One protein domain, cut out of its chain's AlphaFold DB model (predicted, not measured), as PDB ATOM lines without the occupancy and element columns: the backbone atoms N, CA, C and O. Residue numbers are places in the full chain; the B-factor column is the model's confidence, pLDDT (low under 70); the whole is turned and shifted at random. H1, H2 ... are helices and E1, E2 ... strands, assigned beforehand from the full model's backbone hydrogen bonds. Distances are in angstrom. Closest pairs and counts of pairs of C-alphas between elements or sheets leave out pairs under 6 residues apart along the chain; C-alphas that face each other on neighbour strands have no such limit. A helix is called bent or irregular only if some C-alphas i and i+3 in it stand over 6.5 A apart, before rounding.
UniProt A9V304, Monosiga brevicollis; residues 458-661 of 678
ATOM      1  N   GLU A 458      87.308   8.088  15.445       95.31
ATOM      2  CA  GLU A 458      88.133   7.641  16.584       95.31
ATOM      3  C   GLU A 458      87.428   6.530  17.389       95.31
ATOM      4  O   GLU A 458      87.997   5.463  17.608       95.31
ATOM      5  N   GLY A 459      86.145   6.712  17.711       95.56
ATOM      6  CA  GLY A 459      85.333   5.704  18.395       95.56
ATOM      7  C   GLY A 459      85.055   4.460  17.551       95.56
ATOM      8  O   GLY A 459      85.031   3.358  18.097       95.56
ATOM      9  N   TYR A 460      84.907   4.602  16.229       95.44
ATOM     10  CA  TYR A 460      84.834   3.463  15.309       95.44
ATOM     11  C   TYR A 460      86.115   2.618  15.373       95.44
ATOM     12  O   TYR A 460      86.053   1.400  15.546       95.44
ATOM     13  N   LEU A 461      87.286   3.259  15.293       96.56
ATOM     14  CA  LEU A 461      88.580   2.578  15.355       96.56
ATOM     15  C   LEU A 461      88.781   1.903  16.716       96.56
ATOM     16  O   LEU A 461      89.189   0.742  16.761       96.56
ATOM     17  N   GLY A 462      88.417   2.583  17.806       96.88
ATOM     18  CA  GLY A 462      88.479   2.020  19.151       96.88
ATOM     19  C   GLY A 462      87.568   0.808  19.326       96.88
ATOM     20  O   GLY A 462      87.975  -0.201  19.905       96.88
ATOM     21  N   TRP A 463      86.368   0.837  18.745       96.81
ATOM     22  CA  TRP A 463      85.473  -0.318  18.742       96.81
ATOM     23  C   TRP A 463      86.040  -1.498  17.950       96.81
ATOM     24  O   TRP A 463      86.019  -2.626  18.441       96.81
ATOM     25  N   ARG A 464      86.613  -1.256  16.762       95.12
ATOM     26  CA  ARG A 464      87.266  -2.300  15.951       95.12
ATOM     27  C   ARG A 464      88.471  -2.904  16.674       95.12
ATOM     28  O   ARG A 464      88.637  -4.126  16.667       95.12
ATOM     29  N   THR A 465      89.281  -2.088  17.353       96.12
ATOM     30  CA  THR A 465      90.349  -2.592  18.226       96.12
ATOM     31  C   THR A 465      89.763  -3.461  19.342       96.12
ATOM     32  O   THR A 465      90.210  -4.592  19.517       96.12
ATOM     33  N   ALA A 466      88.750  -2.981  20.074       96.19
ATOM     34  CA  ALA A 466      88.131  -3.731  21.170       96.19
ATOM     35  C   ALA A 466      87.558  -5.074  20.694       96.19
ATOM     36  O   ALA A 466      87.792  -6.102  21.328       96.19
ATOM     37  N   GLN A 467      86.887  -5.086  19.539       94.75
ATOM     38  CA  GLN A 467      86.372  -6.296  18.900       94.75
ATOM     39  C   GLN A 467      87.488  -7.297  18.593       94.75
ATOM     40  O   GLN A 467      87.316  -8.488  18.820       94.75
ATOM     41  N   SER A 468      88.643  -6.814  18.136       92.12
ATOM     42  CA  SER A 468      89.812  -7.654  17.847       92.12
ATOM     43  C   SER A 468      90.432  -8.268  19.111       92.12
ATOM     44  O   SER A 468      91.121  -9.281  19.032       92.12
ATOM     45  N   CYS A 469      90.198  -7.661  20.279       89.25
ATOM     46  CA  CYS A 469      90.739  -8.111  21.565       89.25
ATOM     47  C   CYS A 469      89.858  -9.154  22.263       89.25
ATOM     48  O   CYS A 469      90.327  -9.849  23.168       89.25
ATOM     49  N   VAL A 470      88.584  -9.263  21.877       89.38
ATOM     50  CA  VAL A 470      87.642 -10.212  22.473       89.38
ATOM     51  C   VAL A 470      87.351 -11.363  21.523       89.38
ATOM     52  O   VAL A 470      87.066 -11.185  20.346       89.38
ATOM     53  N   SER A 471      87.389 -12.589  22.045       81.69
ATOM     54  CA  SER A 471      87.010 -13.757  21.250       81.69
ATOM     55  C   SER A 471      85.528 -13.683  20.870       81.69
ATOM     56  O   SER A 471      84.671 -13.534  21.745       81.69
ATOM     57  N   ALA A 472      85.216 -13.889  19.588       75.00
ATOM     58  CA  ALA A 472      83.838 -13.949  19.088       75.00
ATOM     59  C   ALA A 472      82.993 -15.042  19.776       75.00
ATOM     60  O   ALA A 472      81.775 -14.908  19.891       75.00
ATOM     61  N   ASN A 473      83.634 -16.097  20.297       76.06
ATOM     62  CA  ASN A 473      82.971 -17.149  21.075       76.06
ATOM     63  C   ASN A 473      82.548 -16.682  22.476       76.06
ATOM     64  O   ASN A 473      81.720 -17.324  23.119       76.06
ATOM     65  N   ARG A 474      83.143 -15.592  22.968       87.56
ATOM     66  CA  ARG A 474      82.867 -15.021  24.285       87.56
ATOM     67  C   ARG A 474      81.850 -13.890  24.199       87.56
ATOM     68  O   ARG A 474      80.914 -13.861  24.991       87.56
ATOM     69  N   VAL A 475      82.045 -12.964  23.262       88.06
ATOM     70  CA  VAL A 475      81.200 -11.777  23.101       88.06
ATOM     71  C   VAL A 475      80.869 -11.613  21.625       88.06
ATOM     72  O   VAL A 475      81.755 -11.433  20.794       88.06
ATOM     73  N   SER A 476      79.580 -11.667  21.291       91.38
ATOM     74  CA  SER A 476      79.121 -11.290  19.954       91.38
ATOM     75  C   SER A 476      79.333  -9.791  19.747       91.38
ATOM     76  O   SER A 476      79.092  -9.012  20.666       91.38
ATOM     77  N   ALA A 477      79.685  -9.374  18.530       90.62
ATOM     78  CA  ALA A 477      79.816  -7.962  18.169       90.62
ATOM     79  C   ALA A 477      78.575  -7.130  18.550       90.62
ATOM     80  O   ALA A 477      78.702  -5.996  19.001       90.62
ATOM     81  N   ALA A 478      77.375  -7.714  18.443       91.00
ATOM     82  CA  ALA A 478      76.124  -7.062  18.831       91.00
ATOM     83  C   ALA A 478      76.029  -6.783  20.343       91.00
ATOM     84  O   ALA A 478      75.238  -5.957  20.771       91.00
ATOM     85  N   HIS A 479      76.808  -7.459  21.179       93.75
ATOM     86  CA  HIS A 479      76.822  -7.267  22.630       93.75
ATOM     87  C   HIS A 479      78.107  -6.589  23.121       93.75
ATOM     88  O   HIS A 479      78.353  -6.545  24.323       93.75
ATOM     89  N   LEU A 480      78.923  -6.055  22.213       96.25
ATOM     90  CA  LEU A 480      80.143  -5.339  22.556       96.25
ATOM     91  C   LEU A 480      79.881  -3.834  22.638       96.25
ATOM     92  O   LEU A 480      79.419  -3.224  21.671       96.25
ATOM     93  N   VAL A 481      80.260  -3.239  23.767       97.62
ATOM     94  CA  VAL A 481      80.428  -1.789  23.903       97.62
ATOM     95  C   VAL A 481      81.907  -1.515  24.130       97.62
ATOM     96  O   VAL A 481      82.507  -2.116  25.015       97.62
ATOM     97  N   SER A 482      82.509  -0.621  23.354       97.94
ATOM     98  CA  SER A 482      83.886  -0.187  23.580       97.94
ATOM     99  C   SER A 482      83.926   1.138  24.328       97.94
ATOM    100  O   SER A 482      83.079   1.999  24.094       97.94
ATOM    101  N   TYR A 483      84.939   1.328  25.168       98.31
ATOM    102  CA  TYR A 483      85.268   2.601  25.799       98.31
ATOM    103  C   TYR A 483      86.747   2.937  25.561       98.31
ATOM    104  O   TYR A 483      87.638   2.312  26.139       98.31
ATOM    105  N   ASP A 484      86.998   3.927  24.708       97.69
ATOM    106  CA  ASP A 484      88.322   4.507  24.468       97.69
ATOM    107  C   ASP A 484      88.425   5.856  25.189       97.69
ATOM    108  O   ASP A 484      87.478   6.644  25.196       97.69
ATOM    109  N   SER A 485      89.558   6.134  25.830       96.75
ATOM    110  CA  SER A 485      89.767   7.396  26.533       96.75
ATOM    111  C   SER A 485      91.186   7.914  26.369       96.75
ATOM    112  O   SER A 485      92.167   7.264  26.734       96.75
ATOM    113  N   GLY A 486      91.273   9.148  25.878       94.06
ATOM    114  CA  GLY A 486      92.521   9.850  25.650       94.06
ATOM    115  C   GLY A 486      92.733  11.058  26.563       94.06
ATOM    116  O   GLY A 486      92.019  11.348  27.528       94.06
ATOM    117  N   ALA A 487      93.767  11.824  26.225       93.25
ATOM    118  CA  ALA A 487      94.113  13.048  26.939       93.25
ATOM    119  C   ALA A 487      93.126  14.205  26.677       93.25
ATOM    120  O   ALA A 487      92.951  15.048  27.556       93.25
ATOM    121  N   GLY A 488      92.473  14.239  25.508       91.25
ATOM    122  CA  GLY A 488      91.628  15.363  25.077       91.25
ATOM    123  C   GLY A 488      90.141  15.064  24.857       91.25
ATOM    124  O   GLY A 488      89.389  16.021  24.672       91.25
ATOM    125  N   SER A 489      89.745  13.791  24.848       94.44
ATOM    126  CA  SER A 489      88.387  13.292  24.580       94.44
ATOM    127  C   SER A 489      88.256  11.837  25.039       94.44
ATOM    128  O   SER A 489      89.259  11.200  25.381       94.44
ATOM    129  N   PHE A 490      87.041  11.302  24.991       96.88
ATOM    130  CA  PHE A 490      86.785   9.872  25.104       96.88
ATOM    131  C   PHE A 490      85.656   9.451  24.164       96.88
ATOM    132  O   PHE A 490      84.868  10.288  23.734       96.88
ATOM    133  N   GLN A 491      85.553   8.165  23.847       97.38
ATOM    134  CA  GLN A 491      84.504   7.631  22.990       97.38
ATOM    135  C   GLN A 491      83.910   6.361  23.585       97.38
ATOM    136  O   GLN A 491      84.634   5.490  24.062       97.38
ATOM    137  N   ILE A 492      82.584   6.246  23.523       98.00
ATOM    138  CA  ILE A 492      81.867   5.008  23.841       98.00
ATOM    139  C   ILE A 492      81.118   4.581  22.585       98.00
ATOM    140  O   ILE A 492      80.390   5.394  22.019       98.00
ATOM    141  N   ALA A 493      81.303   3.346  22.127       96.50
ATOM    142  CA  ALA A 493      80.751   2.905  20.848       96.50
ATOM    143  C   ALA A 493      80.158   1.496  20.901       96.50
ATOM    144  O   ALA A 493      80.642   0.629  21.627       96.50
ATOM    145  N   CYS A 494      79.108   1.259  20.117       95.31
ATOM    146  CA  CYS A 494      78.497  -0.057  19.929       95.31
ATOM    147  C   CYS A 494      77.809  -0.157  18.567       95.31
ATOM    148  O   CYS A 494      77.539   0.859  17.932       95.31
ATOM    149  N   LEU A 495      77.454  -1.364  18.123       92.25
ATOM    150  CA  LEU A 495      76.600  -1.521  16.941       92.25
ATOM    151  C   LEU A 495      75.200  -0.961  17.212       92.25
ATOM    152  O   LEU A 495      74.609  -1.210  18.268       92.25
ATOM    153  N   ALA A 496      74.669  -0.205  16.253       84.94
ATOM    154  CA  ALA A 496      73.274   0.207  16.263       84.94
ATOM    155  C   ALA A 496      72.380  -0.941  15.765       84.94
ATOM    156  O   ALA A 496      72.729  -1.647  14.819       84.94
ATOM    157  N   ASP A 497      71.193  -1.104  16.361       75.62
ATOM    158  CA  ASP A 497      70.218  -2.128  15.940       75.62
ATOM    159  C   ASP A 497      69.529  -1.801  14.599       75.62
ATOM    160  O   ASP A 497      68.903  -2.663  13.988       75.62
ATOM    161  N   SER A 498      69.647  -0.560  14.115       62.88
ATOM    162  CA  SER A 498      69.129  -0.115  12.814       62.88
ATOM    163  C   SER A 498      70.134   0.801  12.117       62.88
ATOM    164  O   SER A 498      70.969   1.390  12.800       62.88
ATOM    165  N   ALA A 499      70.059   0.900  10.781       56.50
ATOM    166  CA  ALA A 499      70.989   1.595   9.870       56.50
ATOM    167  C   ALA A 499      71.024   3.139  10.017       56.50
ATOM    168  O   ALA A 499      71.013   3.867   9.027       56.50
ATOM    169  N   LEU A 500      70.992   3.647  11.248       53.44
ATOM    170  CA  LEU A 500      70.918   5.066  11.594       53.44
ATOM    171  C   LEU A 500      72.294   5.725  11.768       53.44
ATOM    172  O   LEU A 500      72.348   6.916  12.072       53.44
ATOM    173  N   SER A 501      73.398   4.991  11.609       56.25
ATOM    174  CA  SER A 501      74.738   5.553  11.787       56.25
ATOM    175  C   SER A 501      75.397   5.975  10.473       56.25
ATOM    176  O   SER A 501      75.321   5.286   9.458       56.25
ATOM    177  N   SER A 502      76.088   7.115  10.526       57.44
ATOM    178  CA  SER A 502      76.945   7.656   9.466       57.44
ATOM    179  C   SER A 502      78.349   7.039   9.429       57.44
ATOM    180  O   SER A 502      79.148   7.394   8.564       57.44
ATOM    181  N   THR A 503      78.673   6.143  10.365       61.44
ATOM    182  CA  THR A 503      79.957   5.432  10.390       61.44
ATOM    183  C   THR A 503      79.888   4.134   9.576       61.44
ATOM    184  O   THR A 503      78.807   3.545   9.448       61.44
ATOM    185  N   PRO A 504      81.028   3.650   9.049       63.41
ATOM    186  CA  PRO A 504      81.117   2.288   8.534       63.41
ATOM    187  C   PRO A 504      80.630   1.289   9.597       63.41
ATOM    188  O   PRO A 504      80.736   1.543  10.794       63.41
ATOM    189  N   ASP A 505      80.059   0.163   9.178       70.75
ATOM    190  CA  ASP A 505      79.519  -0.887  10.064       70.75
ATOM    191  C   ASP A 505      78.335  -0.486  10.965       70.75
ATOM    192  O   ASP A 505      77.933  -1.263  11.829       70.75
ATOM    193  N   ASN A 506      77.718   0.679  10.744       85.06
ATOM    194  CA  ASN A 506      76.542   1.121  11.490       85.06
ATOM    195  C   ASN A 506      76.791   1.257  13.017       85.06
ATOM    196  O   ASN A 506      75.964   0.844  13.838       85.06
ATOM    197  N   LEU A 507      77.936   1.825  13.424       89.94
ATOM    198  CA  LEU A 507      78.259   2.042  14.841       89.94
ATOM    199  C   LEU A 507      77.615   3.307  15.406       89.94
ATOM    200  O   LEU A 507      77.767   4.409  14.888       89.94
ATOM    201  N   LEU A 508      76.953   3.180  16.545       92.62
ATOM    202  CA  LEU A 508      76.577   4.314  17.369       92.62
ATOM    203  C   LEU A 508      77.778   4.717  18.223       92.62
ATOM    204  O   LEU A 508      78.232   3.930  19.051       92.62
ATOM    205  N   VAL A 509      78.279   5.936  18.027       94.25
ATOM    206  CA  VAL A 509      79.426   6.476  18.766       94.25
ATOM    207  C   VAL A 509      78.982   7.687  19.574       94.25
ATOM    208  O   VAL A 509      78.415   8.636  19.037       94.25
ATOM    209  N   HIS A 510      79.252   7.658  20.871       95.81
ATOM    210  CA  HIS A 510      79.169   8.818  21.738       95.81
ATOM    211  C   HIS A 510      80.528   9.529  21.794       95.81
ATOM    212  O   HIS A 510      81.540   8.912  22.132       95.81
ATOM    213  N   GLU A 511      80.533  10.824  21.478       95.12
ATOM    214  CA  GLU A 511      81.723  11.677  21.414       95.12
ATOM    215  C   GLU A 511      81.914  12.482  22.713       95.12
ATOM    216  O   GLU A 511      81.411  13.595  22.853       95.12
ATOM    217  N   GLY A 512      82.653  11.923  23.666       95.44
ATOM    218  CA  GLY A 512      82.889  12.516  24.978       95.44
ATOM    219  C   GLY A 512      83.782  13.770  24.937       95.44
ATOM    220  O   GLY A 512      84.902  13.718  24.415       95.44
ATOM    221  N   PRO A 513      83.368  14.895  25.555       93.31
ATOM    222  CA  PRO A 513      83.996  16.207  25.361       93.31
ATOM    223  C   PRO A 513      85.277  16.414  26.182       93.31
ATOM    224  O   PRO A 513      85.967  17.425  26.020       93.31
ATOM    225  N   CYS A 514      85.611  15.480  27.075       93.25
ATOM    226  CA  CYS A 514      86.696  15.628  28.036       93.25
ATOM    227  C   CYS A 514      87.706  14.481  27.990       93.25
ATOM    228  O   CYS A 514      87.387  13.356  27.628       93.25
ATOM    229  N   GLY A 515      88.935  14.763  28.418       95.00
ATOM    230  CA  GLY A 515      89.985  13.765  28.595       95.00
ATOM    231  C   GLY A 515      90.841  14.072  29.821       95.00
ATOM    232  O   GLY A 515      90.541  14.986  30.597       95.00
ATOM    233  N   SER A 516      91.930  13.321  29.989       96.38
ATOM    234  CA  SER A 516      92.793  13.410  31.183       96.38
ATOM    235  C   SER A 516      93.347  14.821  31.446       96.38
ATOM    236  O   SER A 516      93.518  15.210  32.599       96.38
ATOM    237  N   ILE A 517      93.598  15.613  30.396       95.62
ATOM    238  CA  ILE A 517      94.106  16.986  30.541       95.62
ATOM    239  C   ILE A 517      93.026  17.933  31.058       95.62
ATOM    240  O   ILE A 517      93.341  18.798  31.871       95.62
ATOM    241  N   LEU A 518      91.756  17.744  30.680       95.88
ATOM    242  CA  LEU A 518      90.672  18.531  31.271       95.88
ATOM    243  C   LEU A 518      90.506  18.192  32.756       95.88
ATOM    244  O   LEU A 518      90.302  19.092  33.560       95.88
ATOM    245  N   ALA A 519      90.631  16.919  33.141       98.12
ATOM    246  CA  ALA A 519      90.601  16.533  34.553       98.12
ATOM    247  C   ALA A 519      91.736  17.196  35.352       98.12
ATOM    248  O   ALA A 519      91.504  17.718  36.445       98.12
ATOM    249  N   LEU A 520      92.945  17.254  34.779       97.81
ATOM    250  CA  LEU A 520      94.065  17.993  35.362       97.81
ATOM    251  C   LEU A 520      93.764  19.500  35.453       97.81
ATOM    252  O   LEU A 520      94.024  20.110  36.485       97.81
ATOM    253  N   GLU A 521      93.176  20.094  34.415       97.06
ATOM    254  CA  GLU A 521      92.757  21.499  34.419       97.06
ATOM    255  C   GLU A 521      91.698  21.776  35.498       97.06
ATOM    256  O   GLU A 521      91.804  22.766  36.220       97.06
ATOM    257  N   LYS A 522      90.702  20.897  35.677       98.25
ATOM    258  CA  LYS A 522      89.707  21.033  36.755       98.25
ATOM    259  C   LYS A 522      90.363  20.999  38.129       98.25
ATOM    260  O   LYS A 522      89.957  21.768  38.993       98.25
ATOM    261  N   LEU A 523      91.397  20.185  38.321       98.56
ATOM    262  CA  LEU A 523      92.159  20.167  39.566       98.56
ATOM    263  C   LEU A 523      92.955  21.464  39.773       98.56
ATOM    264  O   LEU A 523      92.811  22.137  40.790       98.56
ATOM    265  N   VAL A 524      93.785  21.834  38.800       98.00
ATOM    266  CA  VAL A 524      94.717  22.963  38.928       98.00
ATOM    267  C   VAL A 524      93.980  24.303  38.917       98.00
ATOM    268  O   VAL A 524      94.146  25.115  39.825       98.00
ATOM    269  N   CYS A 525      93.135  24.535  37.917       97.38
ATOM    270  CA  CYS A 525      92.420  25.796  37.742       97.38
ATOM    271  C   CYS A 525      91.117  25.830  38.547       97.38
ATOM    272  O   CYS A 525      90.796  26.838  39.177       97.38
ATOM    273  N   GLY A 526      90.351  24.737  38.511       97.50
ATOM    274  CA  GLY A 526      89.014  24.685  39.103       97.50
ATOM    275  C   GLY A 526      89.022  24.578  40.627       97.50
ATOM    276  O   GLY A 526      88.305  25.327  41.280       97.50
ATOM    277  N   VAL A 527      89.838  23.675  41.179       98.38
ATOM    278  CA  VAL A 527      89.904  23.412  42.628       98.38
ATOM    279  C   VAL A 527      90.968  24.271  43.309       98.38
ATOM    280  O   VAL A 527      90.711  24.855  44.357       98.38
ATOM    281  N   ARG A 528      92.162  24.380  42.718       98.12
ATOM    282  CA  ARG A 528      93.290  25.102  43.336       98.12
ATOM    283  C   ARG A 528      93.426  26.561  42.920       98.12
ATOM    284  O   ARG A 528      94.250  27.265  43.500       98.12
ATOM    285  N   HIS A 529      92.656  27.014  41.931       97.19
ATOM    286  CA  HIS A 529      92.722  28.380  41.396       97.19
ATOM    287  C   HIS A 529      94.134  28.803  40.953       97.19
ATOM    288  O   HIS A 529      94.525  29.963  41.073       97.19
ATOM    289  N   GLN A 530      94.907  27.848  40.438       96.69
ATOM    290  CA  GLN A 530      96.245  28.045  39.887       96.69
ATOM    291  C   GLN A 530      96.197  28.025  38.357       96.69
ATOM    292  O   GLN A 530      95.228  27.568  37.753       96.69
ATOM    293  N   HIS A 531      97.256  28.496  37.703       92.94
ATOM    294  CA  HIS A 531      97.384  28.366  36.254       92.94
ATOM    295  C   HIS A 531      98.176  27.116  35.879       92.94
ATOM    296  O   HIS A 531      99.236  26.846  36.441       92.94
ATOM    297  N   MET A 532      97.718  26.410  34.841       92.12
ATOM    298  CA  MET A 532      98.391  25.221  34.294       92.12
ATOM    299  C   MET A 532      99.875  25.453  33.986       92.12
ATOM    300  O   MET A 532     100.692  24.558  34.182       92.12
ATOM    301  N   ARG A 533     100.236  26.654  33.518       89.12
ATOM    302  CA  ARG A 533     101.619  27.005  33.160       89.12
ATOM    303  C   ARG A 533     102.567  27.050  34.367       89.12
ATOM    304  O   ARG A 533     103.750  26.773  34.199       89.12
ATOM    305  N   ASP A 534     102.042  27.354  35.553       91.06
ATOM    306  CA  ASP A 534     102.826  27.584  36.773       91.06
ATOM    307  C   ASP A 534     102.971  26.311  37.621       91.06
ATOM    308  O   ASP A 534     103.750  26.270  38.573       91.06
ATOM    309  N   VAL A 535     102.237  25.251  37.271       90.88
ATOM    310  CA  VAL A 535     102.223  23.986  38.005       90.88
ATOM    311  C   VAL A 535     103.036  22.932  37.260       90.88
ATOM    312  O   VAL A 535     102.764  22.580  36.107       90.88
ATOM    313  N   LEU A 536     104.059  22.412  37.941       89.88
ATOM    314  CA  LEU A 536     104.844  21.275  37.454       89.88
ATOM    315  C   LEU A 536     104.127  19.945  37.724       89.88
ATOM    316  O   LEU A 536     104.085  19.087  36.849       89.88
ATOM    317  N   SER A 537     103.562  19.792  38.924       95.31
ATOM    318  CA  SER A 537     102.778  18.630  39.346       95.31
ATOM    319  C   SER A 537     101.702  19.060  40.347       95.31
ATOM    320  O   SER A 537     101.978  19.922  41.187       95.31
ATOM    321  N   PRO A 538     100.485  18.484  40.295       96.56
ATOM    322  CA  PRO A 538      99.464  18.722  41.298       96.56
ATOM    323  C   PRO A 538      99.649  17.838  42.545       96.56
ATOM    324  O   PRO A 538      98.883  17.976  43.492       96.56
ATOM    325  N   ASN A 539     100.619  16.925  42.592       97.94
ATOM    326  CA  ASN A 539     100.745  16.016  43.729       97.94
ATOM    327  C   ASN A 539     101.447  16.669  44.937       97.94
ATOM    328  O   ASN A 539     102.394  17.437  44.752       97.94
ATOM    329  N   PRO A 540     101.048  16.325  46.177       98.31
ATOM    330  CA  PRO A 540      99.962  15.405  46.531       98.31
ATOM    331  C   PRO A 540      98.567  16.014  46.315       98.31
ATOM    332  O   PRO A 540      98.375  17.212  46.507       98.31
ATOM    333  N   VAL A 541      97.595  15.177  45.936       98.69
ATOM    334  CA  VAL A 541      96.173  15.547  45.784       98.69
ATOM    335  C   VAL A 541      95.372  14.945  46.930       98.69
ATOM    336  O   VAL A 541      95.483  13.743  47.169       98.69
ATOM    337  N   SER A 542      94.584  15.741  47.651       98.69
ATOM    338  CA  SER A 542      93.771  15.226  48.760       98.69
ATOM    339  C   SER A 542      92.518  14.477  48.265       98.69
ATOM    340  O   SER A 542      92.060  14.719  47.144       98.69
ATOM    341  N   PRO A 543      91.916  13.592  49.086       98.56
ATOM    342  CA  PRO A 543      90.624  12.981  48.762       98.56
ATOM    343  C   PRO A 543      89.520  14.012  48.470       98.56
ATOM    344  O   PRO A 543      88.744  13.830  47.533       98.56
ATOM    345  N   ASP A 544      89.491  15.120  49.215       98.69
ATOM    346  CA  ASP A 544      88.503  16.190  49.032       98.69
ATOM    347  C   ASP A 544      88.703  16.937  47.708       98.69
ATOM    348  O   ASP A 544      87.734  17.303  47.044       98.69
ATOM    349  N   GLU A 545      89.955  17.168  47.300       98.75
ATOM    350  CA  GLU A 545      90.261  17.754  45.993       98.75
ATOM    351  C   GLU A 545      89.836  16.812  44.863       98.75
ATOM    352  O   GLU A 545      89.203  17.249  43.905       98.75
ATOM    353  N   ALA A 546      90.123  15.513  44.989       98.75
ATOM    354  CA  ALA A 546      89.727  14.505  44.008       98.75
ATOM    355  C   ALA A 546      88.194  14.417  43.854       98.75
ATOM    356  O   ALA A 546      87.682  14.382  42.732       98.75
ATOM    357  N   ALA A 547      87.450  14.475  44.963       98.62
ATOM    358  CA  ALA A 547      85.989  14.522  44.943       98.62
ATOM    359  C   ALA A 547      85.454  15.788  44.244       98.62
ATOM    360  O   ALA A 547      84.522  15.711  43.439       98.62
ATOM    361  N   GLN A 548      86.070  16.951  44.489       98.75
ATOM    362  CA  GLN A 548      85.711  18.198  43.805       98.75
ATOM    363  C   GLN A 548      85.987  18.135  42.298       98.75
ATOM    364  O   GLN A 548      85.168  18.608  41.510       98.75
ATOM    365  N   VAL A 549      87.096  17.514  41.879       98.75
ATOM    366  CA  VAL A 549      87.387  17.272  40.456       98.75
ATOM    367  C   VAL A 549      86.294  16.416  39.820       98.75
ATOM    368  O   VAL A 549      85.784  16.794  38.767       98.75
ATOM    369  N   GLY A 550      85.889  15.317  40.464       98.50
ATOM    370  CA  GLY A 550      84.792  14.471  39.983       98.50
ATOM    371  C   GLY A 550      83.483  15.248  39.806       98.50
ATOM    372  O   GLY A 550      82.847  15.166  38.756       98.50
ATOM    373  N   ALA A 551      83.123  16.097  40.773       98.50
ATOM    374  CA  ALA A 551      81.931  16.943  40.678       98.50
ATOM    375  C   ALA A 551      82.004  17.965  39.525       98.50
ATOM    376  O   ALA A 551      81.013  18.200  38.833       98.50
ATOM    377  N   LEU A 552      83.176  18.570  39.293       98.38
ATOM    378  CA  LEU A 552      83.391  19.497  38.177       98.38
ATOM    379  C   LEU A 552      83.350  18.794  36.816       98.38
ATOM    380  O   LEU A 552      82.862  19.377  35.848       98.38
ATOM    381  N   LEU A 553      83.864  17.566  36.733       97.94
ATOM    382  CA  LEU A 553      83.795  16.741  35.528       97.94
ATOM    383  C   LEU A 553      82.359  16.300  35.237       97.94
ATOM    384  O   LEU A 553      81.924  16.421  34.097       97.94
ATOM    385  N   HIS A 554      81.607  15.869  36.252       96.81
ATOM    386  CA  HIS A 554      80.202  15.489  36.098       96.81
ATOM    387  C   HIS A 554      79.373  16.648  35.544       96.81
ATOM    388  O   HIS A 554      78.709  16.498  34.524       96.81
ATOM    389  N   ARG A 555      79.501  17.833  36.155       96.00
ATOM    390  CA  ARG A 555      78.828  19.043  35.672       96.00
ATOM    391  C   ARG A 555      79.227  19.378  34.237       96.00
ATOM    392  O   ARG A 555      78.382  19.720  33.429       96.00
ATOM    393  N   HIS A 556      80.509  19.239  33.896       95.44
ATOM    394  CA  HIS A 556      80.963  19.463  32.526       95.44
ATOM    395  C   HIS A 556      80.311  18.499  31.524       95.44
ATOM    396  O   HIS A 556      79.965  18.927  30.428       95.44
ATOM    397  N   LEU A 557      80.121  17.226  31.883       94.50
ATOM    398  CA  LEU A 557      79.420  16.256  31.035       94.50
ATOM    399  C   LEU A 557      77.937  16.605  30.867       94.50
ATOM    400  O   LEU A 557      77.419  16.490  29.760       94.50
ATOM    401  N   GLU A 558      77.273  17.060  31.933       92.00
ATOM    402  CA  GLU A 558      75.876  17.513  31.885       92.00
ATOM    403  C   GLU A 558      75.700  18.787  31.043       92.00
ATOM    404  O   GLU A 558      74.759  18.874  30.259       92.00
ATOM    405  N   ASP A 559      76.625  19.745  31.158       90.00
ATOM    406  CA  ASP A 559      76.538  21.056  30.501       90.00
ATOM    407  C   ASP A 559      76.929  21.033  29.012       90.00
ATOM    408  O   ASP A 559      76.599  21.958  28.275       90.00
ATOM    409  N   SER A 560      77.669  20.022  28.545       81.00
ATOM    410  CA  SER A 560      78.275  20.028  27.199       81.00
ATOM    411  C   SER A 560      77.295  19.714  26.054       81.00
ATOM    412  O   SER A 560      77.746  19.337  24.973       81.00
ATOM    413  N   ASP A 561      75.978  19.768  26.291       76.50
ATOM    414  CA  ASP A 561      74.925  19.232  25.402       76.50
ATOM    415  C   ASP A 561      75.204  17.782  24.939       76.50
ATOM    416  O   ASP A 561      74.634  17.263  23.976       76.50
ATOM    417  N   CYS A 562      76.093  17.085  25.651       75.00
ATOM    418  CA  CYS A 562      76.662  15.809  25.260       75.00
ATOM    419  C   CYS A 562      75.845  14.687  25.895       75.00
ATOM    420  O   CYS A 562      76.284  13.982  26.800       75.00
ATOM    421  N   THR A 563      74.597  14.548  25.454       84.62
ATOM    422  CA  THR A 563      73.723  13.494  25.975       84.62
ATOM    423  C   THR A 563      74.104  12.156  25.354       84.62
ATOM    424  O   THR A 563      74.194  12.021  24.133       84.62
ATOM    425  N   MET A 564      74.314  11.140  26.192       89.88
ATOM    426  CA  MET A 564      74.553   9.790  25.697       89.88
ATOM    427  C   MET A 564      73.319   9.289  24.929       89.88
ATOM    428  O   MET A 564      72.216   9.334  25.485       89.88
ATOM    429  N   PRO A 565      73.470   8.801  23.682       89.38
ATOM    430  CA  PRO A 565      72.339   8.321  22.898       89.38
ATOM    431  C   PRO A 565      71.531   7.250  23.652       89.38
ATOM    432  O   PRO A 565      72.140   6.316  24.185       89.38
ATOM    433  N   PRO A 566      70.182   7.317  23.673       90.19
ATOM    434  CA  PRO A 566      69.355   6.354  24.404       90.19
ATOM    435  C   PRO A 566      69.635   4.890  24.045       90.19
ATOM    436  O   PRO A 566      69.745   4.057  24.935       90.19
ATOM    437  N   ALA A 567      69.845   4.598  22.758       90.06
ATOM    438  CA  ALA A 567      70.175   3.253  22.282       90.06
ATOM    439  C   ALA A 567      71.527   2.736  22.814       90.06
ATOM    440  O   ALA A 567      71.693   1.538  23.033       90.06
ATOM    441  N   LEU A 568      72.492   3.627  23.070       92.62
ATOM    442  CA  LEU A 568      73.769   3.243  23.673       92.62
ATOM    443  C   LEU A 568      73.600   2.925  25.166       92.62
ATOM    444  O   LEU A 568      74.196   1.973  25.665       92.62
ATOM    445  N   ARG A 569      72.750   3.685  25.870       92.50
ATOM    446  CA  ARG A 569      72.390   3.405  27.268       92.50
ATOM    447  C   ARG A 569      71.640   2.078  27.397       92.50
ATOM    448  O   ARG A 569      72.027   1.245  28.203       92.50
ATOM    449  N   GLU A 570      70.650   1.845  26.539       92.44
ATOM    450  CA  GLU A 570      69.922   0.572  26.474       92.44
ATOM    451  C   GLU A 570      70.870  -0.603  26.204       92.44
ATOM    452  O   GLU A 570      70.763  -1.651  26.844       92.44
ATOM    453  N   ARG A 571      71.857  -0.421  25.311       93.94
ATOM    454  CA  ARG A 571      72.896  -1.430  25.087       93.94
ATOM    455  C   ARG A 571      73.678  -1.714  26.365       93.94
ATOM    456  O   ARG A 571      73.877  -2.884  26.672       93.94
ATOM    457  N   LEU A 572      74.129  -0.693  27.089       95.50
ATOM    458  CA  LEU A 572      74.875  -0.861  28.342       95.50
ATOM    459  C   LEU A 572      74.061  -1.580  29.428       95.50
ATOM    460  O   LEU A 572      74.628  -2.389  30.160       95.50
ATOM    461  N   ASP A 573      72.749  -1.351  29.484       94.56
ATOM    462  CA  ASP A 573      71.844  -1.988  30.451       94.56
ATOM    463  C   ASP A 573      71.498  -3.449  30.092       94.56
ATOM    464  O   ASP A 573      70.983  -4.209  30.919       94.56
ATOM    465  N   HIS A 574      71.772  -3.877  28.856       94.31
ATOM    466  CA  HIS A 574      71.422  -5.214  28.397       94.31
ATOM    467  C   HIS A 574      72.307  -6.296  29.064       94.31
ATOM    468  O   HIS A 574      73.534  -6.228  29.000       94.31
ATOM    469  N   PRO A 575      71.737  -7.387  29.619       93.88
ATOM    470  CA  PRO A 575      72.463  -8.336  30.481       93.88
ATOM    471  C   PRO A 575      73.548  -9.163  29.778       93.88
ATOM    472  O   PRO A 575      74.370  -9.792  30.439       93.88
ATOM    473  N   LYS A 576      73.530  -9.221  28.441       94.06
ATOM    474  CA  LYS A 576      74.587  -9.878  27.650       94.06
ATOM    475  C   LYS A 576      75.719  -8.936  27.255       94.06
ATOM    476  O   LYS A 576      76.689  -9.403  26.664       94.06
ATOM    477  N   THR A 577      75.560  -7.638  27.493       95.38
ATOM    478  CA  THR A 577      76.534  -6.647  27.059       95.38
ATOM    479  C   THR A 577      77.816  -6.780  27.854       95.38
ATOM    480  O   THR A 577      77.803  -6.944  29.072       95.38
ATOM    481  N   VAL A 578      78.933  -6.694  27.142       96.81
ATOM    482  CA  VAL A 578      80.264  -6.609  27.727       96.81
ATOM    483  C   VAL A 578      80.862  -5.280  27.298       96.81
ATOM    484  O   VAL A 578      81.051  -5.033  26.105       96.81
ATOM    485  N   ALA A 579      81.129  -4.417  28.278       98.00
ATOM    486  CA  ALA A 579      81.863  -3.184  28.057       98.00
ATOM    487  C   ALA A 579      83.365  -3.469  28.147       98.00
ATOM    488  O   ALA A 579      83.845  -4.018  29.142       98.00
ATOM    489  N   VAL A 580      84.097  -3.084  27.110       98.19
ATOM    490  CA  VAL A 580      85.527  -3.335  26.948       98.19
ATOM    491  C   VAL A 580      86.239  -2.008  26.775       98.19
ATOM    492  O   VAL A 580      85.852  -1.205  25.932       98.19
ATOM    493  N   SER A 581      87.300  -1.775  27.533       98.00
ATOM    494  CA  SER A 581      88.222  -0.683  27.272       98.00
ATOM    495  C   SER A 581      89.533  -1.169  26.693       98.00
ATOM    496  O   SER A 581      89.991  -2.287  26.933       98.00
ATOM    497  N   ILE A 582      90.142  -0.276  25.927       96.75
ATOM    498  CA  ILE A 582      91.423  -0.487  25.273       96.75
ATOM    499  C   ILE A 582      92.385   0.616  25.687       96.75
ATOM    500  O   ILE A 582      91.984   1.729  26.022       96.75
ATOM    501  N   GLY A 583      93.671   0.309  25.654       94.69
ATOM    502  CA  GLY A 583      94.710   1.301  25.871       94.69
ATOM    503  C   GLY A 583      95.998   0.675  26.361       94.69
ATOM    504  O   GLY A 583      96.031  -0.456  26.831       94.69
ATOM    505  N   GLU A 584      97.073   1.429  26.255       91.75
ATOM    506  CA  GLU A 584      98.420   1.012  26.620       91.75
ATOM    507  C   GLU A 584      98.679   1.084  28.137       91.75
ATOM    508  O   GLU A 584      97.806   1.450  28.931       91.75
ATOM    509  N   GLU A 585      99.929   0.839  28.535       90.75
ATOM    510  CA  GLU A 585     100.423   0.852  29.921       90.75
ATOM    511  C   GLU A 585     100.150   2.159  30.688       90.75
ATOM    512  O   GLU A 585     100.054   2.176  31.912       90.75
ATOM    513  N   THR A 586     100.002   3.275  29.982       90.31
ATOM    514  CA  THR A 586      99.704   4.591  30.565       90.31
ATOM    515  C   THR A 586      98.254   5.017  30.424       90.31
ATOM    516  O   THR A 586      97.906   6.130  30.831       90.31
ATOM    517  N   SER A 587      97.407   4.181  29.829       95.31
ATOM    518  CA  SER A 587      95.979   4.465  29.704       95.31
ATOM    519  C   SER A 587      95.341   4.663  31.080       95.31
ATOM    520  O   SER A 587      95.820   4.153  32.096       95.31
ATOM    521  N   ILE A 588      94.230   5.403  31.126       97.25
ATOM    522  CA  ILE A 588      93.497   5.636  32.381       97.25
ATOM    523  C   ILE A 588      93.054   4.313  33.027       97.25
ATOM    524  O   ILE A 588      92.974   4.205  34.249       97.25
ATOM    525  N   PHE A 589      92.816   3.302  32.189       98.00
ATOM    526  CA  PHE A 589      92.384   1.969  32.578       98.00
ATOM    527  C   PHE A 589      93.513   1.185  33.244       98.00
ATOM    528  O   PHE A 589      93.316   0.668  34.344       98.00
ATOM    529  N   ASN A 590      94.714   1.161  32.648       97.38
ATOM    530  CA  ASN A 590      95.851   0.487  33.274       97.38
ATOM    531  C   ASN A 590      96.250   1.159  34.588       97.38
ATOM    532  O   ASN A 590      96.559   0.474  35.557       97.38
ATOM    533  N   VAL A 591      96.184   2.494  34.650       97.38
ATOM    534  CA  VAL A 591      96.421   3.228  35.899       97.38
ATOM    535  C   VAL A 591      95.487   2.721  37.000       97.38
ATOM    536  O   VAL A 591      95.961   2.442  38.096       97.38
ATOM    537  N   ALA A 592      94.195   2.514  36.729       98.00
ATOM    538  CA  ALA A 592      93.295   1.907  37.713       98.00
ATOM    539  C   ALA A 592      93.717   0.477  38.091       98.00
ATOM    540  O   ALA A 592      93.792   0.164  39.279       98.00
ATOM    541  N   CYS A 593      94.062  -0.360  37.108       97.88
ATOM    542  CA  CYS A 593      94.490  -1.745  37.332       97.88
ATOM    543  C   CYS A 593      95.735  -1.835  38.232       97.88
ATOM    544  O   CYS A 593      95.781  -2.665  39.138       97.88
ATOM    545  N   LEU A 594      96.723  -0.953  38.042       97.12
ATOM    546  CA  LEU A 594      97.950  -0.911  38.851       97.12
ATOM    547  C   LEU A 594      97.662  -0.653  40.339       97.12
ATOM    548  O   LEU A 594      98.317  -1.227  41.206       97.12
ATOM    549  N   PHE A 595      96.656   0.167  40.647       97.19
ATOM    550  CA  PHE A 595      96.222   0.424  42.025       97.19
ATOM    551  C   PHE A 595      95.266  -0.641  42.577       97.19
ATOM    552  O   PHE A 595      94.942  -0.605  43.767       97.19
ATOM    553  N   LEU A 596      94.841  -1.590  41.742       97.06
ATOM    554  CA  LEU A 596      93.941  -2.699  42.060       97.06
ATOM    555  C   LEU A 596      94.635  -4.057  41.913       97.06
ATOM    556  O   LEU A 596      93.991  -5.056  41.607       97.06
ATOM    557  N   ASP A 597      95.952  -4.094  42.125       95.50
ATOM    558  CA  ASP A 597      96.738  -5.331  42.142       95.50
ATOM    559  C   ASP A 597      96.652  -6.124  40.816       95.50
ATOM    560  O   ASP A 597      96.762  -7.350  40.795       95.50
ATOM    561  N   GLY A 598      96.466  -5.412  39.697       94.81
ATOM    562  CA  GLY A 598      96.365  -5.972  38.347       94.81
ATOM    563  C   GLY A 598      94.965  -6.436  37.938       94.81
ATOM    564  O   GLY A 598      94.828  -7.063  36.891       94.81
ATOM    565  N   ASP A 599      93.928  -6.151  38.732       96.88
ATOM    566  CA  ASP A 599      92.543  -6.477  38.381       96.88
ATOM    567  C   ASP A 599      92.076  -5.661  37.166       96.88
ATOM    568  O   ASP A 599      91.908  -4.443  37.241       96.88
ATOM    569  N   ASN A 600      91.858  -6.350  36.044       96.69
ATOM    570  CA  ASN A 600      91.433  -5.753  34.782       96.69
ATOM    571  C   ASN A 600      89.909  -5.609  34.656       96.69
ATOM    572  O   ASN A 600      89.421  -5.150  33.625       96.69
ATOM    573  N   VAL A 601      89.147  -5.988  35.685       98.00
ATOM    574  CA  VAL A 601      87.698  -5.802  35.747       98.00
ATOM    575  C   VAL A 601      87.380  -4.614  36.645       98.00
ATOM    576  O   VAL A 601      87.341  -4.707  37.878       98.00
ATOM    577  N   LEU A 602      87.091  -3.491  36.004       98.62
ATOM    578  CA  LEU A 602      86.885  -2.196  36.629       98.62
ATOM    579  C   LEU A 602      85.393  -1.958  36.873       98.62
ATOM    580  O   LEU A 602      84.566  -2.076  35.978       98.62
ATOM    581  N   THR A 603      85.045  -1.600  38.103       98.69
ATOM    582  CA  THR A 603      83.709  -1.109  38.476       98.69
ATOM    583  C   THR A 603      83.867   0.303  39.034       98.69
ATOM    584  O   THR A 603      84.964   0.621  39.514       98.69
ATOM    585  N   PRO A 604      82.821   1.149  39.041       98.62
ATOM    586  CA  PRO A 604      82.903   2.485  39.633       98.62
ATOM    587  C   PRO A 604      83.510   2.491  41.043       98.62
ATOM    588  O   PRO A 604      84.374   3.308  41.346       98.62
ATOM    589  N   ASP A 605      83.133   1.527  41.886       98.62
ATOM    590  CA  ASP A 605      83.606   1.459  43.270       98.62
ATOM    591  C   ASP A 605      85.052   0.965  43.382       98.62
ATOM    592  O   ASP A 605      85.805   1.454  44.223       98.62
ATOM    593  N   LYS A 606      85.485   0.045  42.510       98.62
ATOM    594  CA  LYS A 606      86.905  -0.328  42.429       98.62
ATOM    595  C   LYS A 606      87.754   0.852  41.957       98.62
ATOM    596  O   LYS A 606      88.802   1.115  42.537       98.62
ATOM    597  N   VAL A 607      87.302   1.599  40.950       98.75
ATOM    598  CA  VAL A 607      88.025   2.793  40.480       98.75
ATOM    599  C   VAL A 607      88.071   3.862  41.575       98.75
ATOM    600  O   VAL A 607      89.126   4.453  41.797       98.75
ATOM    601  N   HIS A 608      86.991   4.038  42.337       98.69
ATOM    602  CA  HIS A 608      86.988   4.902  43.515       98.69
ATOM    603  C   HIS A 608      88.034   4.470  44.557       98.69
ATOM    604  O   HIS A 608      88.802   5.285  45.065       98.69
ATOM    605  N   GLN A 609      88.135   3.168  44.848       98.56
ATOM    606  CA  GLN A 609      89.171   2.640  45.745       98.56
ATOM    607  C   GLN A 609      90.584   2.892  45.207       98.56
ATOM    608  O   GLN A 609      91.467   3.271  45.979       98.56
ATOM    609  N   ALA A 610      90.805   2.718  43.901       98.44
ATOM    610  CA  ALA A 610      92.072   3.044  43.251       98.44
ATOM    611  C   ALA A 610      92.421   4.532  43.423       98.44
ATOM    612  O   ALA A 610      93.544   4.862  43.804       98.44
ATOM    613  N   MET A 611      91.443   5.422  43.222       98.62
ATOM    614  CA  MET A 611      91.589   6.864  43.435       98.62
ATOM    615  C   MET A 611      92.003   7.172  44.877       98.62
ATOM    616  O   MET A 611      93.009   7.847  45.087       98.62
ATOM    617  N   LEU A 612      91.300   6.624  45.874       98.44
ATOM    618  CA  LEU A 612      91.639   6.825  47.287       98.44
ATOM    619  C   LEU A 612      93.051   6.324  47.623       98.44
ATOM    620  O   LEU A 612      93.788   6.998  48.343       98.44
ATOM    621  N   ARG A 613      93.474   5.182  47.061       98.25
ATOM    622  CA  ARG A 613      94.846   4.663  47.221       98.25
ATOM    623  C   ARG A 613      95.902   5.581  46.597       98.25
ATOM    624  O   ARG A 613      97.034   5.587  47.075       98.25
ATOM    625  N   ALA A 614      95.568   6.323  45.542       98.25
ATOM    626  CA  ALA A 614      96.481   7.254  44.880       98.25
ATOM    627  C   ALA A 614      96.560   8.624  45.576       98.25
ATOM    628  O   ALA A 614      97.622   9.248  45.576       98.25
ATOM    629  N   THR A 615      95.465   9.095  46.181       98.50
ATOM    630  CA  THR A 615      95.427  10.392  46.878       98.50
ATOM    631  C   THR A 615      96.411  10.467  48.053       98.50
ATOM    632  O   THR A 615      96.778   9.466  48.663       98.50
ATOM    633  N   GLY A 616      96.882  11.677  48.355       98.31
ATOM    634  CA  GLY A 616      97.854  11.969  49.411       98.31
ATOM    635  C   GLY A 616      99.304  11.604  49.078       98.31
ATOM    636  O   GLY A 616     100.202  12.001  49.818       98.31
ATOM    637  N   LYS A 617      99.558  10.892  47.974       98.50
ATOM    638  CA  LYS A 617     100.904  10.476  47.562       98.50
ATOM    639  C   LYS A 617     101.657  11.577  46.822       98.50
ATOM    640  O   LYS A 617     101.092  12.315  46.020       98.50
ATOM    641  N   SER A 618     102.960  11.649  47.064       98.00
ATOM    642  CA  SER A 618     103.900  12.457  46.286       98.00
ATOM    643  C   SER A 618     104.169  11.854  44.901       98.00
ATOM    644  O   SER A 618     103.933  10.668  44.664       98.00
ATOM    645  N   ASP A 619     104.764  12.638  43.994       97.81
ATOM    646  CA  ASP A 619     105.210  12.131  42.687       97.81
ATOM    647  C   ASP A 619     106.162  10.934  42.806       97.81
ATOM    648  O   ASP A 619     106.114  10.030  41.978       97.81
ATOM    649  N   ALA A 620     107.039  10.918  43.814       97.19
ATOM    650  CA  ALA A 620     108.006   9.838  44.000       97.19
ATOM    651  C   ALA A 620     107.320   8.518  44.386       97.19
ATOM    652  O   ALA A 620     107.665   7.462  43.859       97.19
ATOM    653  N   GLU A 621     106.325   8.580  45.271       97.75
ATOM    654  CA  GLU A 621     105.536   7.410  45.665       97.75
ATOM    655  C   GLU A 621     104.665   6.915  44.513       97.75
ATOM    656  O   GLU A 621     104.592   5.716  44.263       97.75
ATOM    657  N   LEU A 622     104.047   7.829  43.770       97.25
ATOM    658  CA  LEU A 622     103.247   7.497  42.596       97.25
ATOM    659  C   LEU A 622     104.086   6.838  41.493       97.25
ATOM    660  O   LEU A 622     103.683   5.804  40.962       97.25
ATOM    661  N   LYS A 623     105.291   7.360  41.227       95.75
ATOM    662  CA  LYS A 623     106.251   6.761  40.283       95.75
ATOM    663  C   LYS A 623     106.662   5.340  40.653       95.75
ATOM    664  O   LYS A 623     107.005   4.568  39.768       95.75
ATOM    665  N   SER A 624     106.642   4.988  41.941       94.69
ATOM    666  CA  SER A 624     106.962   3.624  42.380       94.69
ATOM    667  C   SER A 624     105.875   2.597  42.036       94.69
ATOM    668  O   SER A 624     106.144   1.400  42.079       94.69
ATOM    669  N   ILE A 625     104.667   3.062  41.700       92.12
ATOM    670  CA  ILE A 625     103.516   2.232  41.319       92.12
ATOM    671  C   ILE A 625     103.326   2.263  39.799       92.12
ATOM    672  O   ILE A 625     103.148   1.225  39.172       92.12
ATOM    673  N   CYS A 626     103.373   3.459  39.211       89.38
ATOM    674  CA  CYS A 626     103.246   3.694  37.780       89.38
ATOM    675  C   CYS A 626     104.393   4.607  37.349       89.38
ATOM    676  O   CYS A 626     104.398   5.791  37.684       89.38
ATOM    677  N   GLU A 627     105.367   4.064  36.616       83.81
ATOM    678  CA  GLU A 627     106.605   4.780  36.268       83.81
ATOM    679  C   GLU A 627     106.355   6.068  35.464       83.81
ATOM    680  O   GLU A 627     107.159   7.005  35.502       83.81
ATOM    681  N   LEU A 628     105.223   6.136  34.762       82.00
ATOM    682  CA  LEU A 628     104.906   7.178  33.796       82.00
ATOM    683  C   LEU A 628     103.817   8.132  34.325       82.00
ATOM    684  O   LEU A 628     102.824   7.714  34.915       82.00
ATOM    685  N   GLU A 629     104.011   9.432  34.075       90.25
ATOM    686  CA  GLU A 629     103.023  10.513  34.273       90.25
ATOM    687  C   GLU A 629     102.358  10.592  35.675       90.25
ATOM    688  O   GLU A 629     101.130  10.676  35.765       90.25
ATOM    689  N   PRO A 630     103.113  10.655  36.793       95.19
ATOM    690  CA  PRO A 630     102.525  10.680  38.143       95.19
ATOM    691  C   PRO A 630     101.543  11.842  38.362       95.19
ATOM    692  O   PRO A 630     100.542  11.694  39.061       95.19
ATOM    693  N   TYR A 631     101.790  12.983  37.714       95.62
ATOM    694  CA  TYR A 631     100.952  14.181  37.771       95.62
ATOM    695  C   TYR A 631      99.543  13.983  37.175       95.62
ATOM    696  O   TYR A 631      98.653  14.785  37.449       95.62
ATOM    697  N   LEU A 632      99.325  12.923  36.384       96.50
ATOM    698  CA  LEU A 632      98.028  12.585  35.790       96.50
ATOM    699  C   LEU A 632      97.297  11.451  36.505       96.50
ATOM    700  O   LEU A 632      96.134  11.231  36.189       96.50
ATOM    701  N   ILE A 633      97.914  10.738  37.451       97.81
ATOM    702  CA  ILE A 633      97.302   9.534  38.038       97.81
ATOM    703  C   ILE A 633      95.963   9.850  38.711       97.81
ATOM    704  O   ILE A 633      94.946   9.273  38.335       97.81
ATOM    705  N   VAL A 634      95.933  10.793  39.658       98.44
ATOM    706  CA  VAL A 634      94.680  11.158  40.340       98.44
ATOM    707  C   VAL A 634      93.660  11.762  39.358       98.44
ATOM    708  O   VAL A 634      92.539  11.258  39.324       98.44
ATOM    709  N   PRO A 635      94.017  12.725  38.478       98.31
ATOM    710  CA  PRO A 635      93.110  13.199  37.428       98.31
ATOM    711  C   PRO A 635      92.510  12.099  36.533       98.31
ATOM    712  O   PRO A 635      91.315  12.138  36.243       98.31
ATOM    713  N   LYS A 636      93.308  11.107  36.111       98.25
ATOM    714  CA  LYS A 636      92.846   9.964  35.303       98.25
ATOM    715  C   LYS A 636      91.821   9.121  36.052       98.25
ATOM    716  O   LYS A 636      90.811   8.742  35.464       98.25
ATOM    717  N   LEU A 637      92.055   8.854  37.337       98.69
ATOM    718  CA  LEU A 637      91.144   8.066  38.170       98.69
ATOM    719  C   LEU A 637      89.835   8.818  38.445       98.69
ATOM    720  O   LEU A 637      88.768   8.221  38.321       98.69
ATOM    721  N   CYS A 638      89.900  10.130  38.708       98.75
ATOM    722  CA  CYS A 638      88.715  10.987  38.807       98.75
ATOM    723  C   CYS A 638      87.883  10.952  37.518       98.75
ATOM    724  O   CYS A 638      86.661  10.809  37.574       98.75
ATOM    725  N   LEU A 639      88.535  11.072  36.355       98.69
ATOM    726  CA  LEU A 639      87.867  11.008  35.055       98.69
ATOM    727  C   LEU A 639      87.205   9.650  34.827       98.69
ATOM    728  O   LEU A 639      86.024   9.609  34.490       98.69
ATOM    729  N   LEU A 640      87.945   8.560  35.037       98.75
ATOM    730  CA  LEU A 640      87.441   7.209  34.831       98.75
ATOM    731  C   LEU A 640      86.229   6.924  35.722       98.75
ATOM    732  O   LEU A 640      85.204   6.471  35.222       98.75
ATOM    733  N   GLU A 641      86.315   7.223  37.023       98.75
ATOM    734  CA  GLU A 641      85.188   7.034  37.941       98.75
ATOM    735  C   GLU A 641      83.968   7.843  37.484       98.75
ATOM    736  O   GLU A 641      82.859   7.311  37.408       98.75
ATOM    737  N   THR A 642      84.180   9.119  37.147       98.56
ATOM    738  CA  THR A 642      83.097  10.026  36.753       98.56
ATOM    739  C   THR A 642      82.391   9.532  35.496       98.56
ATOM    740  O   THR A 642      81.164   9.455  35.488       98.56
ATOM    741  N   VAL A 643      83.139   9.153  34.452       98.25
ATOM    742  CA  VAL A 643      82.553   8.676  33.191       98.25
ATOM    743  C   VAL A 643      81.834   7.345  33.389       98.25
ATOM    744  O   VAL A 643      80.722   7.200  32.890       98.25
ATOM    745  N   LEU A 644      82.395   6.403  34.160       98.38
ATOM    746  CA  LEU A 644      81.719   5.134  34.454       98.38
ATOM    747  C   LEU A 644      80.360   5.360  35.131       98.38
ATOM    748  O   LEU A 644      79.360   4.776  34.713       98.38
ATOM    749  N   ARG A 645      80.305   6.233  36.148       97.75
ATOM    750  CA  ARG A 645      79.056   6.550  36.862       97.75
ATOM    751  C   ARG A 645      78.061   7.288  35.969       97.75
ATOM    752  O   ARG A 645      76.898   6.901  35.915       97.75
ATOM    753  N   TRP A 646      78.516   8.307  35.247       96.56
ATOM    754  CA  TRP A 646      77.679   9.115  34.356       96.56
ATOM    755  C   TRP A 646      77.089   8.292  33.192       96.56
ATOM    756  O   TRP A 646      75.895   8.386  32.880       96.56
ATOM    757  N   ALA A 647      77.902   7.422  32.589       95.88
ATOM    758  CA  ALA A 647      77.473   6.530  31.518       95.88
ATOM    759  C   ALA A 647      76.641   5.339  32.032       95.88
ATOM    760  O   ALA A 647      75.961   4.689  31.247       95.88
ATOM    761  N   GLY A 648      76.648   5.048  33.337       96.19
ATOM    762  CA  GLY A 648      75.977   3.868  33.890       96.19
ATOM    763  C   GLY A 648      76.694   2.552  33.562       96.19
ATOM    764  O   GLY A 648      76.068   1.499  33.528       96.19
ATOM    765  N   ILE A 649      78.007   2.585  33.321       97.62
ATOM    766  CA  ILE A 649      78.803   1.381  33.064       97.62
ATOM    767  C   ILE A 649      79.057   0.672  34.400       97.62
ATOM    768  O   ILE A 649      79.900   1.090  35.195       97.62
ATOM    769  N   ALA A 650      78.327  -0.416  34.650       97.44
ATOM    770  CA  ALA A 650      78.438  -1.181  35.893       97.44
ATOM    771  C   ALA A 650      79.788  -1.909  36.030       97.44
ATOM    772  O   ALA A 650      80.353  -1.996  37.123       97.44
ATOM    773  N   GLN A 651      80.303  -2.425  34.914       97.69
ATOM    774  CA  GLN A 651      81.544  -3.185  34.838       97.69
ATOM    775  C   GLN A 651      82.207  -2.953  33.479       97.69
ATOM    776  O   GLN A 651      81.531  -2.972  32.454       97.69
ATOM    777  N   LEU A 652      83.522  -2.764  33.483       98.38
ATOM    778  CA  LEU A 652      84.359  -2.521  32.316       98.38
ATOM    779  C   LEU A 652      85.558  -3.470  32.348       98.38
ATOM    780  O   LEU A 652      86.272  -3.531  33.348       98.38
ATOM    781  N   GLU A 653      85.793  -4.203  31.268       97.81
ATOM    782  CA  GLU A 653      86.975  -5.049  31.122       97.81
ATOM    783  C   GLU A 653      88.077  -4.324  30.357       97.81
ATOM    784  O   GLU A 653      87.879  -3.907  29.221       97.81
ATOM    785  N   TYR A 654      89.252  -4.211  30.965       98.00
ATOM    786  CA  TYR A 654      90.412  -3.588  30.350       98.00
ATOM    787  C   TYR A 654      91.280  -4.594  29.585       98.00
ATOM    788  O   TYR A 654      91.670  -5.638  30.117       98.00
ATOM    789  N   HIS A 655      91.646  -4.219  28.357       96.50
ATOM    790  CA  HIS A 655      92.627  -4.904  27.525       96.50
ATOM    791  C   HIS A 655      93.811  -3.985  27.204       96.50
ATOM    792  O   HIS A 655      93.653  -2.912  26.614       96.50
ATOM    793  N   CYS A 656      95.018  -4.442  27.551       95.06
ATOM    794  CA  CYS A 656      96.250  -3.723  27.252       95.06
ATOM    795  C   CYS A 656      96.648  -3.904  25.784       95.06
ATOM    796  O   CYS A 656      97.229  -4.921  25.414       95.06
ATOM    797  N   VAL A 657      96.338  -2.907  24.956       94.44
ATOM    798  CA  VAL A 657      96.635  -2.884  23.516       94.44
ATOM    799  C   VAL A 657      97.012  -1.480  23.054       94.44
ATOM    800  O   VAL A 657      96.708  -0.492  23.719       94.44
ATOM    801  N   MET A 658      97.677  -1.379  21.902       93.88
ATOM    802  CA  MET A 658      98.220  -0.123  21.375       93.88
ATOM    803  C   MET A 658      97.134   0.790  20.768       93.88
ATOM    804  O   MET A 658      97.106   1.017  19.559       93.88
ATOM    805  N   GLY A 659      96.237   1.309  21.614       89.25
ATOM    806  CA  GLY A 659      95.204   2.289  21.259       89.25
ATOM    807  C   GLY A 659      94.450   1.955  19.970       89.25
ATOM    808  O   GLY A 659      94.023   0.821  19.754       89.25
ATOM    809  N   ASN A 660      94.335   2.935  19.075       95.44
ATOM    810  CA  ASN A 660      93.572   2.787  17.837       95.44
ATOM    811  C   ASN A 660      94.358   2.149  16.682       95.44
ATOM    812  O   ASN A 660      93.797   1.974  15.605       95.44
ATOM    813  N   CYS A 661      95.620   1.742  16.877       96.75
ATOM    814  CA  CYS A 661      96.452   1.200  15.795       96.75
ATOM    815  C   CYS A 661      95.830  -0.028  15.108       96.75
ATOM    816  O   CYS A 661      95.913  -0.147  13.887       96.75
TER     817      CYS A 661
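AT A GLANCE: This is residues 458 to 661 of the 678 residues of a protein of Monosiga brevicollis (UniProt A9V304). A strongly twisted five-stranded sheet makes one end of this domain, with H1 packed on one face and the short helices H4 and H5 on the other. The other end is a cluster of mostly crossed helices, with H2, H3, H5, H6 and H7 round the long H8. The 204 printed residues hold eight named helices and five named strands, in the order H1 E1 E2 E3 H2 H3 H4 E4 H5 H6 H7 H8 E5, and the class is mixed, helices and strands. The mixed sheet runs E3 E2 E1 E4 E5; the whole is compact, with a radius of gyration of the C-alphas of 16.6 A and spans of 49 by 35 by 28 A.

HOW THE PARTS SIT: Look first at E1, residues 480 to 485, E2, 490 to 495, and E3, 507 to 512: they form a meander, each strand the antiparallel neighbour of the one before. N 484 and O 491 are 2.9 A apart, and N 510 and O 492 2.8 A, within hydrogen-bond range. E4, residues 578 to 583, is parallel to E1, with N 483 and O 580 at 2.8 A. E5, residues 652 to 656, is parallel to E4, with N 655 and O 581 at 2.9 A. H1, residues 458 to 469, is on the sheet; its closest C-alphas to E1 are those of Trp 463 and Ser 482, 5.1 A apart. On the opposite face are H4, residues 566 to 573, at a height of 8.8 A over the sheet, and H5, residues 588 to 595, at 9.8 A. H8, residues 630 to 647, is the hub and only grazes the sheet. It touches H3, residues 543 to 559, at a steep tilt of 48 degrees, closest at C-alphas 550 and 638, 5.4 A. With residues 632 to 639 alone it touches H2, residues 516 to 527, closest at C-alphas 519 and 635, 5.1 A. It touches H6, residues 604 to 614, at a shallow tilt of 16 degrees, opposite ways, closest at C-alphas 604 and 641, 5.4 A. With residues 630 to 633 alone it touches H7, residues 619 to 623, closest at C-alphas 619 and 630, 5.5 A. H5, H6, H7 and H8 lie between E4 and E5 in a strand-helix-strand unit, two parallel neighbour strands joined through helices. Each O i to N i+4 pair is within hydrogen-bond range in H1 to H7; in H8, 12 of 14 are.

IN THESE COORDINATES: Find C-alpha 458 at (88.133, 7.641, 16.584); from there H1 runs 16.7 A. E2 spans 17.3 A and H3 24.4 A. H8 runs 26.2 A from C-alpha 630 at (102.525, 10.680, 38.143), and is irregular: C-alphas 631 and 634 are 7.4 A apart. E5 ends at C-alpha 656, (96.250, -3.723, 27.252).

THE WHOLE: The C-alphas of Asn 473 and Asp 534, the two farthest apart, are 51.4 A apart. The printed part has no cut. Look for the long links between E2 and E3 and between H2 and H3. Confidence is low at residues 498 to 504, under 70, against a mean pLDDT of 93.5 for the printed part.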